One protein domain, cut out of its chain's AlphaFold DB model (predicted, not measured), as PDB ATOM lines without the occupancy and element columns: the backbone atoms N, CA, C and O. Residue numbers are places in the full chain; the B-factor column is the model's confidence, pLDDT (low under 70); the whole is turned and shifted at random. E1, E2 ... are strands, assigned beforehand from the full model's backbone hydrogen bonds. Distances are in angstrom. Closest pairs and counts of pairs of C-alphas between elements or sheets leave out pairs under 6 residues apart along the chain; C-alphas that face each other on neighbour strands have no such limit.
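Overview. This is residues 3 to 74 of the 439 residues of the protein "Gp19" of Salmonella diarizonae (UniProt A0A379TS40). Picture one strongly twisted sheet of four strands, a long slab in which the chain runs back and forth through three hairpins. Before it, residues 3 to 18 form a loop over one face of the sheet, with residues 3 to 4 paired antiparallel to residues 19 to 20 of E1. The printed part has 72 residues with no named helix and four strands, E1 to E4 along the chain; the order across the sheet is E1, E2, E3, E4, all antiparallel. The class is all strand, though just 29 of the 72 residues are in named elements. It is elongated, spanning 41 by 24 by 19 A, and only just compact, close to loose, with a radius of gyration of the C-alphas of 13.2 A.

Along the chain. Start at C-alpha 3, at (155.111, 215.793, 212.437), and pass along the unnamed stretch to C-alpha 19 at (158.926, 215.327, 207.962). There E1 begins, residues 19 to 27, 21.7 A long. E2 is residues 38 to 45, 22.6 A, and E3 residues 52 to 58, 20.1 A. E4, residues 69 to 73, 12.7 A, ends at C-alpha 73 at (159.833, 210.151, 194.967).

Arrangement. The strands form a meander, each the antiparallel neighbour of the one before. In the hairpin E1 and E2, at 157 degrees, look for N 22 and O 42, 2.9 A apart and within hydrogen-bond range. In the hairpin E2 and E3, at 164 degrees, find N 43 and O 53 at 2.8 A, also within range. In the hairpin E3 and E4, at 151 degrees, N 71 and O 54 are within range at 2.9 A. The edge strands E1 and E4 are apart.

Size, cuts and confidence. The farthest C-alphas, those of Asn 32 and Ser 47, are 40.6 A apart. The printed part has no cut, and its three links are short. The mean pLDDT of the printed part is 77.3; look for values under 70 at residues 27 to 37 and 59 to 66.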
ATOM      1  N   LEU A   3     153.669 215.567 212.525       85.81
ATOM      2  CA  LEU A   3     155.111 215.793 212.437       85.81
ATOM      3  C   LEU A   3     155.847 214.550 212.931       85.81
ATOM      4  O   LEU A   3     155.538 214.043 214.008       85.81
ATOM      5  N   ALA A   4     156.814 214.067 212.153       85.00
ATOM      6  CA  ALA A   4     157.583 212.878 212.494       85.00
ATOM      7  C   ALA A   4     159.083 213.088 212.253       85.00
ATOM      8  O   ALA A   4     159.500 213.669 211.248       85.00
ATOM      9  N   LYS A   5     159.892 212.585 213.186       88.31
ATOM     10  CA  LYS A   5     161.349 212.487 213.092       88.31
ATOM     11  C   LYS A   5     161.805 211.228 213.831       88.31
ATOM     12  O   LYS A   5     161.183 210.827 214.813       88.31
ATOM     13  N   ASN A   6     162.885 210.613 213.359       85.69
ATOM     14  CA  ASN A   6     163.522 209.499 214.050       85.69
ATOM     15  C   ASN A   6     164.056 209.966 215.416       85.69
ATOM     16  O   ASN A   6     164.831 210.918 215.491       85.69
ATOM     17  N   SER A   7     163.645 209.300 216.498       80.88
ATOM     18  CA  SER A   7     164.116 209.593 217.861       80.88
ATOM     19  C   SER A   7     165.554 209.131 218.112       80.88
ATOM     20  O   SER A   7     166.206 209.631 219.024       80.88
ATOM     21  N   THR A   8     166.056 208.205 217.294       79.94
ATOM     22  CA  THR A   8     167.438 207.710 217.297       79.94
ATOM     23  C   THR A   8     167.951 207.561 215.861       79.94
ATOM     24  O   THR A   8     167.147 207.241 214.975       79.94
ATOM     25  N   PRO A   9     169.265 207.725 215.615       79.56
ATOM     26  CA  PRO A   9     169.885 207.428 214.323       79.56
ATOM     27  C   PRO A   9     169.507 206.035 213.804       79.56
ATOM     28  O   PRO A   9     169.447 205.076 214.577       79.56
ATOM     29  N   GLY A  10     169.198 205.918 212.510       75.12
ATOM     30  CA  GLY A  10     168.747 204.652 211.904       75.12
ATOM     31  C   GLY A  10     167.337 204.189 212.314       75.12
ATOM     32  O   GLY A  10     167.002 203.002 212.197       75.12
ATOM     33  N   GLY A  11     166.510 205.109 212.820       77.88
ATOM     34  CA  GLY A  11     165.097 204.873 213.115       77.88
ATOM     35  C   GLY A  11     164.251 204.501 211.879       77.88
ATOM     36  O   GLY A  11     164.765 204.327 210.778       77.88
ATOM     37  N   PRO A  12     162.931 204.312 212.042       79.38
ATOM     38  CA  PRO A  12     162.064 203.768 210.994       79.38
ATOM     39  C   PRO A  12     161.787 204.698 209.800       79.38
ATOM     40  O   PRO A  12     161.227 204.213 208.820       79.38
ATOM     41  N   LEU A  13     162.114 205.992 209.864       85.50
ATOM     42  CA  LEU A  13     161.983 206.955 208.756       85.50
ATOM     43  C   LEU A  13     163.210 206.904 207.820       85.50
ATOM     44  O   LEU A  13     164.277 206.487 208.272       85.50
ATOM     45  N   PRO A  14     163.085 207.326 206.546       84.88
ATOM     46  CA  PRO A  14     164.131 207.156 205.531       84.88
ATOM     47  C   PRO A  14     165.405 207.962 205.798       84.88
ATOM     48  O   PRO A  14     166.465 207.598 205.299       84.88
ATOM     49  N   ASP A  15     165.312 209.033 206.584       85.25
ATOM     50  CA  ASP A  15     166.455 209.810 207.044       85.25
ATOM     51  C   ASP A  15     166.176 210.453 208.422       85.25
ATOM     52  O   ASP A  15     165.165 210.178 209.078       85.25
ATOM     53  N   GLU A  16     167.108 211.273 208.907       87.38
ATOM     54  CA  GLU A  16     167.067 211.887 210.242       87.38
ATOM     55  C   GLU A  16     166.414 213.278 210.272       87.38
ATOM     56  O   GLU A  16     166.435 213.968 211.298       87.38
ATOM     57  N   ASN A  17     165.821 213.717 209.166       88.38
ATOM     58  CA  ASN A  17     165.208 215.031 209.066       88.38
ATOM     59  C   ASN A  17     163.789 215.052 209.655       88.38
ATOM     60  O   ASN A  17     163.182 214.027 209.979       88.38
ATOM     61  N   TRP A  18     163.249 216.258 209.827       89.69
ATOM     62  CA  TRP A  18     161.839 216.439 210.168       89.69
ATOM     63  C   TRP A  18     160.968 216.307 208.922       89.69
ATOM     64  O   TRP A  18     161.276 216.902 207.886       89.69
ATOM     65  N   HIS A  19     159.858 215.581 209.053       89.06
ATOM     66  CA  HIS A  19     158.926 215.327 207.962       89.06
ATOM     67  C   HIS A  19     157.491 215.660 208.361       89.06
ATOM     68  O   HIS A  19     157.062 215.391 209.487       89.06
ATOM     69  N   TYR A  20     156.731 216.164 207.393       90.50
ATOM     70  CA  TYR A  20     155.281 216.059 207.412       90.50
ATOM     71  C   TYR A  20     154.884 214.644 207.010       90.50
ATOM     72  O   TYR A  20     155.257 214.169 205.940       90.50
ATOM     73  N   LEU A  21     154.136 213.980 207.885       88.88
ATOM     74  CA  LEU A  21     153.596 212.647 207.690       88.88
ATOM     75  C   LEU A  21     152.129 212.732 207.284       88.88
ATOM     76  O   LEU A  21     151.279 213.275 208.005       88.88
ATOM     77  N   GLU A  22     151.840 212.131 206.138       88.00
ATOM     78  CA  GLU A  22     150.505 211.969 205.590       88.00
ATOM     79  C   GLU A  22     150.219 210.489 205.335       88.00
ATOM     80  O   GLU A  22     151.017 209.773 204.732       88.00
ATOM     81  N   VAL A  23     149.059 210.015 205.790       82.88
ATOM     82  CA  VAL A  23     148.573 208.684 205.417       82.88
ATOM     83  C   VAL A  23     148.015 208.796 204.001       82.88
ATOM     84  O   VAL A  23     146.907 209.287 203.810       82.88
ATOM     85  N   ALA A  24     148.811 208.375 203.022       76.94
ATOM     86  CA  ALA A  24     148.521 208.521 201.599       76.94
ATOM     87  C   ALA A  24     147.521 207.475 201.080       76.94
ATOM     88  O   ALA A  24     146.908 207.664 200.033       76.94
ATOM     89  N   GLY A  25     147.333 206.373 201.808       77.12
ATOM     90  CA  GLY A  25     146.327 205.368 201.484       77.12
ATOM     91  C   GLY A  25     146.295 204.225 202.492       77.12
ATOM     92  O   GLY A  25     147.274 203.961 203.194       77.12
ATOM     93  N   LYS A  26     145.159 203.529 202.563       70.38
ATOM     94  CA  LYS A  26     145.063 202.224 203.226       70.38
ATOM     95  C   LYS A  26     145.267 201.149 202.167       70.38
ATOM     96  O   LYS A  26     144.726 201.268 201.074       70.38
ATOM     97  N   LEU A  27     146.058 200.130 202.478       67.44
ATOM     98  CA  LEU A  27     146.150 198.945 201.631       67.44
ATOM     99  C   LEU A  27     145.079 197.974 202.120       67.44
ATOM    100  O   LEU A  27     145.072 197.614 203.302       67.44
ATOM    101  N   ASP A  28     144.152 197.615 201.232       60.12
ATOM    102  CA  ASP A  28     143.051 196.718 201.568       60.12
ATOM    103  C   ASP A  28     143.567 195.356 202.033       60.12
ATOM    104  O   ASP A  28     144.619 194.876 201.610       60.12
ATOM    105  N   ASN A  29     142.811 194.756 202.951       58.12
ATOM    106  CA  ASN A  29     143.078 193.458 203.550       58.12
ATOM    107  C   ASN A  29     142.316 192.380 202.763       58.12
ATOM    108  O   ASN A  29     141.140 192.151 203.053       58.12
ATOM    109  N   PRO A  30     142.936 191.696 201.785       57.97
ATOM    110  CA  PRO A  30     142.210 190.764 200.929       57.97
ATOM    111  C   PRO A  30     141.779 189.477 201.655       57.97
ATOM    112  O   PRO A  30     141.099 188.655 201.049       57.97
ATOM    113  N   SER A  31     142.158 189.258 202.926       58.44
ATOM    114  CA  SER A  31     141.941 187.980 203.623       58.44
ATOM    115  C   SER A  31     140.980 188.029 204.825       58.44
ATOM    116  O   SER A  31     140.976 187.075 205.599       58.44
ATOM    117  N   ASN A  32     140.212 189.112 205.035       58.78
ATOM    118  CA  ASN A  32     139.256 189.288 206.157       58.78
ATOM    119  C   ASN A  32     139.811 188.991 207.573       58.78
ATOM    120  O   ASN A  32     139.053 188.800 208.522       58.78
ATOM    121  N   SER A  33     141.137 188.979 207.753       59.56
ATOM    122  CA  SER A  33     141.772 188.717 209.047       59.56
ATOM    123  C   SER A  33     142.010 190.041 209.782       59.56
ATOM    124  O   SER A  33     142.741 190.877 209.251       59.56
ATOM    125  N   PRO A  34     141.461 190.275 210.989       60.38
ATOM    126  CA  PRO A  34     141.539 191.576 211.673       60.38
ATOM    127  C   PRO A  34     142.972 192.043 212.002       60.38
ATOM    128  O   PRO A  34     143.176 193.220 212.317       60.38
ATOM    129  N   ASN A  35     143.958 191.148 211.874       57.97
ATOM    130  CA  ASN A  35     145.366 191.382 212.203       57.97
ATOM    131  C   ASN A  35     146.250 191.734 210.990       57.97
ATOM    132  O   ASN A  35     147.411 192.085 211.181       57.97
ATOM    133  N   ARG A  36     145.728 191.675 209.757       64.25
ATOM    134  CA  ARG A  36     146.448 192.094 208.542       64.25
ATOM    135  C   ARG A  36     146.017 193.499 208.136       64.25
ATOM    136  O   ARG A  36     144.884 193.705 207.706       64.25
ATOM    137  N   LYS A  37     146.905 194.480 208.308       66.25
ATOM    138  CA  LYS A  37     146.667 195.890 207.965       66.25
ATOM    139  C   LYS A  37     147.870 196.426 207.196       66.25
ATOM    140  O   LYS A  37     149.004 196.267 207.624       66.25
ATOM    141  N   GLY A  38     147.644 197.059 206.054       70.62
ATOM    142  CA  GLY A  38     148.701 197.743 205.318       70.62
ATOM    143  C   GLY A  38     148.397 199.229 205.196       70.62
ATOM    144  O   GLY A  38     147.238 199.649 205.188       70.62
ATOM    145  N   GLY A  39     149.443 200.037 205.108       78.00
ATOM    146  CA  GLY A  39     149.326 201.477 204.925       78.00
ATOM    147  C   GLY A  39     150.381 201.984 203.961       78.00
ATOM    148  O   GLY A  39     151.505 201.479 203.935       78.00
ATOM    149  N   VAL A  40     150.009 202.995 203.186       82.62
ATOM    150  CA  VAL A  40     150.953 203.821 202.438       82.62
ATOM    151  C   VAL A  40     151.038 205.158 203.145       82.62
ATOM    152  O   VAL A  40     150.025 205.801 203.428       82.62
ATOM    153  N   ILE A  41     152.258 205.566 203.455       86.81
ATOM    154  CA  ILE A  41     152.556 206.851 204.067       86.81
ATOM    155  C   ILE A  41     153.389 207.645 203.078       86.81
ATOM    156  O   ILE A  41     154.337 207.122 202.496       86.81
ATOM    157  N   ARG A  42     153.053 208.923 202.924       88.31
ATOM    158  CA  ARG A  42     153.917 209.889 202.265       88.31
ATOM    159  C   ARG A  42     154.564 210.770 203.322       88.31
ATOM    160  O   ARG A  42     153.905 211.247 204.248       88.31
ATOM    161  N   LEU A  43     155.869 210.948 203.183       89.06
ATOM    162  CA  LEU A  43     156.658 211.871 203.977       89.06
ATOM    163  C   LEU A  43     157.152 212.995 203.076       89.06
ATOM    164  O   LEU A  43     157.736 212.726 202.029       89.06
ATOM    165  N   THR A  44     156.980 214.236 203.513       88.12
ATOM    166  CA  THR A  44     157.579 215.408 202.865       88.12
ATOM    167  C   THR A  44     158.534 216.064 203.841       88.12
ATOM    168  O   THR A  44     158.142 216.417 204.954       88.12
ATOM    169  N   GLN A  45     159.796 216.207 203.451       88.06
ATOM    170  CA  GLN A  45     160.819 216.783 204.315       88.06
ATOM    171  C   GLN A  45     160.578 218.286 204.512       88.06
ATOM    172  O   GLN A  45     160.302 219.017 203.565       88.06
ATOM    173  N   ILE A  46     160.705 218.778 205.744       85.62
ATOM    174  CA  ILE A  46     160.402 220.185 206.063       85.62
ATOM    175  C   ILE A  46     161.492 221.125 205.558       85.62
ATOM    176  O   ILE A  46     161.199 222.168 204.983       85.62
ATOM    177  N   SER A  47     162.756 220.755 205.767       84.81
ATOM    178  CA  SER A  47     163.905 221.572 205.362       84.81
ATOM    179  C   SER A  47     164.071 221.661 203.846       84.81
ATOM    180  O   SER A  47     164.742 222.564 203.360       84.81
ATOM    181  N   ASN A  48     163.475 220.729 203.101       82.62
ATOM    182  CA  ASN A  48     163.443 220.760 201.649       82.62
ATOM    183  C   ASN A  48     162.139 220.117 201.148       82.62
ATOM    184  O   ASN A  48     162.118 218.910 200.902       82.62
ATOM    185  N   PRO A  49     161.063 220.906 200.971       78.44
ATOM    186  CA  PRO A  49     159.754 220.391 200.562       78.44
ATOM    187  C   PRO A  49     159.746 219.671 199.207       78.44
ATOM    188  O   PRO A  49     158.783 218.973 198.898       78.44
ATOM    189  N   GLY A  50     160.801 219.825 198.393       78.75
ATOM    190  CA  GLY A  50     160.970 219.081 197.146       78.75
ATOM    191  C   GLY A  50     161.285 217.597 197.356       78.75
ATOM    192  O   GLY A  50     160.977 216.793 196.477       78.75
ATOM    193  N   ILE A  51     161.857 217.224 198.507       83.75
ATOM    194  CA  ILE A  51     162.190 215.838 198.849       83.75
ATOM    195  C   ILE A  51     160.979 215.189 199.515       83.75
ATOM    196  O   ILE A  51     160.592 215.524 200.642       83.75
ATOM    197  N   SER A  52     160.401 214.217 198.818       87.12
ATOM    198  CA  SER A  52     159.343 213.371 199.347       87.12
ATOM    199  C   SER A  52     159.701 211.898 199.232       87.12
ATOM    200  O   SER A  52     160.434 211.473 198.337       87.12
ATOM    201  N   TRP A  53     159.166 211.121 200.162       88.06
ATOM    202  CA  TRP A  53     159.329 209.682 200.225       88.06
ATOM    203  C   TRP A  53     157.958 209.032 200.317       88.06
ATOM    204  O   TRP A  53     157.123 209.449 201.123       88.06
ATOM    205  N   THR A  54     157.751 207.971 199.552       87.81
ATOM    206  CA  THR A  54     156.582 207.112 199.692       87.81
ATOM    207  C   THR A  54     157.015 205.811 200.354       87.81
ATOM    208  O   THR A  54     157.879 205.084 199.866       87.81
ATOM    209  N   GLY A  55     156.436 205.539 201.518       87.06
ATOM    210  CA  GLY A  55     156.648 204.319 202.277       87.06
ATOM    211  C   GLY A  55     155.436 203.424 202.174       87.06
ATOM    212  O   GLY A  55     154.324 203.848 202.487       87.06
ATOM    213  N   ALA A  56     155.648 202.168 201.808       82.38
ATOM    214  CA  ALA A  56     154.609 201.153 201.883       82.38
ATOM    215  C   ALA A  56     154.958 200.134 202.966       82.38
ATOM    216  O   ALA A  56     156.109 199.701 203.105       82.38
ATOM    217  N   LYS A  57     153.943 199.745 203.734       78.88
ATOM    218  CA  LYS A  57     154.018 198.648 204.691       78.88
ATOM    219  C   LYS A  57     152.835 197.717 204.480       78.88
ATOM    220  O   LYS A  57     151.691 198.162 204.411       78.88
ATOM    221  N   PHE A  58     153.129 196.425 204.469       71.12
ATOM    222  CA  PHE A  58     152.146 195.356 204.559       71.12
ATOM    223  C   PHE A  58     152.405 194.606 205.868       71.12
ATOM    224  O   PHE A  58     153.490 194.049 206.028       71.12
ATOM    225  N   ASP A  59     151.460 194.612 206.813       67.75
ATOM    226  CA  ASP A  59     151.509 193.672 207.938       67.75
ATOM    227  C   ASP A  59     150.909 192.338 207.495       67.75
ATOM    228  O   ASP A  59     149.710 192.234 207.229       67.75
ATOM    229  N   ASP A  60     151.745 191.306 207.424       63.38
ATOM    230  CA  ASP A  60     151.347 189.947 207.050       63.38
ATOM    231  C   ASP A  60     150.772 189.131 208.224       63.38
ATOM    232  O   ASP A  60     150.367 187.980 208.029       63.38
ATOM    233  N   GLY A  61     150.659 189.741 209.409       61.44
ATOM    234  CA  GLY A  61     150.116 189.137 210.628       61.44
ATOM    235  C   GLY A  61     151.148 188.412 211.498       61.44
ATOM    236  O   GLY A  61     150.757 187.777 212.476       61.44
ATOM    237  N   THR A  62     152.440 188.494 211.176       59.53
ATOM    238  CA  THR A  62     153.528 187.966 212.015       59.53
ATOM    239  C   THR A  62     154.001 189.009 213.043       59.53
ATOM    240  O   THR A  62     153.907 190.213 212.818       59.53
ATOM    241  N   THR A  63     154.508 188.579 214.205       55.16
ATOM    242  CA  THR A  63     155.002 189.476 215.280       55.16
ATOM    243  C   THR A  63     156.366 190.114 214.982       55.16
ATOM    244  O   THR A  63     156.919 190.818 215.829       55.16
ATOM    245  N   THR A  64     156.925 189.909 213.789       57.09
ATOM    246  CA  THR A  64     158.159 190.578 213.375       57.09
ATOM    247  C   THR A  64     157.881 192.024 212.981       57.09
ATOM    248  O   THR A  64     156.971 192.315 212.213       57.09
ATOM    249  N   THR A  65     158.677 192.947 213.519       57.69
ATOM    250  CA  THR A  65     158.552 194.401 213.354       57.69
ATOM    251  C   THR A  65     158.838 194.812 211.903       57.69
ATOM    252  O   THR A  65     159.931 195.267 211.568       57.69
ATOM    253  N   ALA A  66     157.872 194.630 211.003       60.38
ATOM    254  CA  ALA A  66     157.999 195.069 209.621       60.38
ATOM    255  C   ALA A  66     158.114 196.605 209.587       60.38
ATOM    256  O   ALA A  66     157.201 197.329 209.988       60.38
ATOM    257  N   LYS A  67     159.266 197.122 209.149       71.12
ATOM    258  CA  LYS A  67     159.475 198.558 208.922       71.12
ATOM    259  C   LYS A  67     158.867 198.952 207.573       71.12
ATOM    260  O   LYS A  67     158.811 198.135 206.655       71.12
ATOM    261  N   PHE A  68     158.430 200.204 207.441       77.56
ATOM    262  CA  PHE A  68     158.086 200.760 206.130       77.56
ATOM    263  C   PHE A  68     159.304 200.662 205.209       77.56
ATOM    264  O   PHE A  68     160.415 201.019 205.607       77.56
ATOM    265  N   LYS A  69     159.097 200.176 203.982       82.25
ATOM    266  CA  LYS A  69     160.103 200.304 202.927       82.25
ATOM    267  C   LYS A  69     159.858 201.622 202.222       82.25
ATOM    268  O   LYS A  69     158.778 201.830 201.674       82.25
ATOM    269  N   TRP A  70     160.850 202.497 202.274       86.19
ATOM    270  CA  TRP A  70     160.775 203.833 201.704       86.19
ATOM    271  C   TRP A  70     161.367 203.851 200.301       86.19
ATOM    272  O   TRP A  70     162.471 203.356 200.086       86.19
ATOM    273  N   ALA A  71     160.641 204.453 199.369       86.06
ATOM    274  CA  ALA A  71     161.145 204.857 198.068       86.06
ATOM    275  C   ALA A  71     161.185 206.386 198.016       86.06
ATOM    276  O   ALA A  71     160.264 207.050 198.498       86.06
ATOM    277  N   ARG A  72     162.264 206.949 197.470       86.06
ATOM    278  CA  ARG A  72     162.351 208.390 197.215       86.06
ATOM    279  C   ARG A  72     161.504 208.706 195.989       86.06
ATOM    280  O   ARG A  72     161.669 208.066 194.956       86.06
ATOM    281  N   ASP A  73     160.630 209.695 196.098       85.62
ATOM    282  CA  ASP A  73     159.833 210.151 194.967       85.62
ATOM    283  C   ASP A  73     160.615 211.219 194.199       85.62
ATOM    284  O   ASP A  73     161.076 212.212 194.775       85.62
ATOM    285  N   PHE A  74     160.740 211.036 192.888       85.19
ATOM    286  CA  PHE A  74     161.370 212.022 192.017       85.19
ATOM    287  C   PHE A  74     160.322 212.930 191.370       85.19
ATOM    288  O   PHE A  74     159.268 212.477 190.925       85.19
TER     289      PHE A  74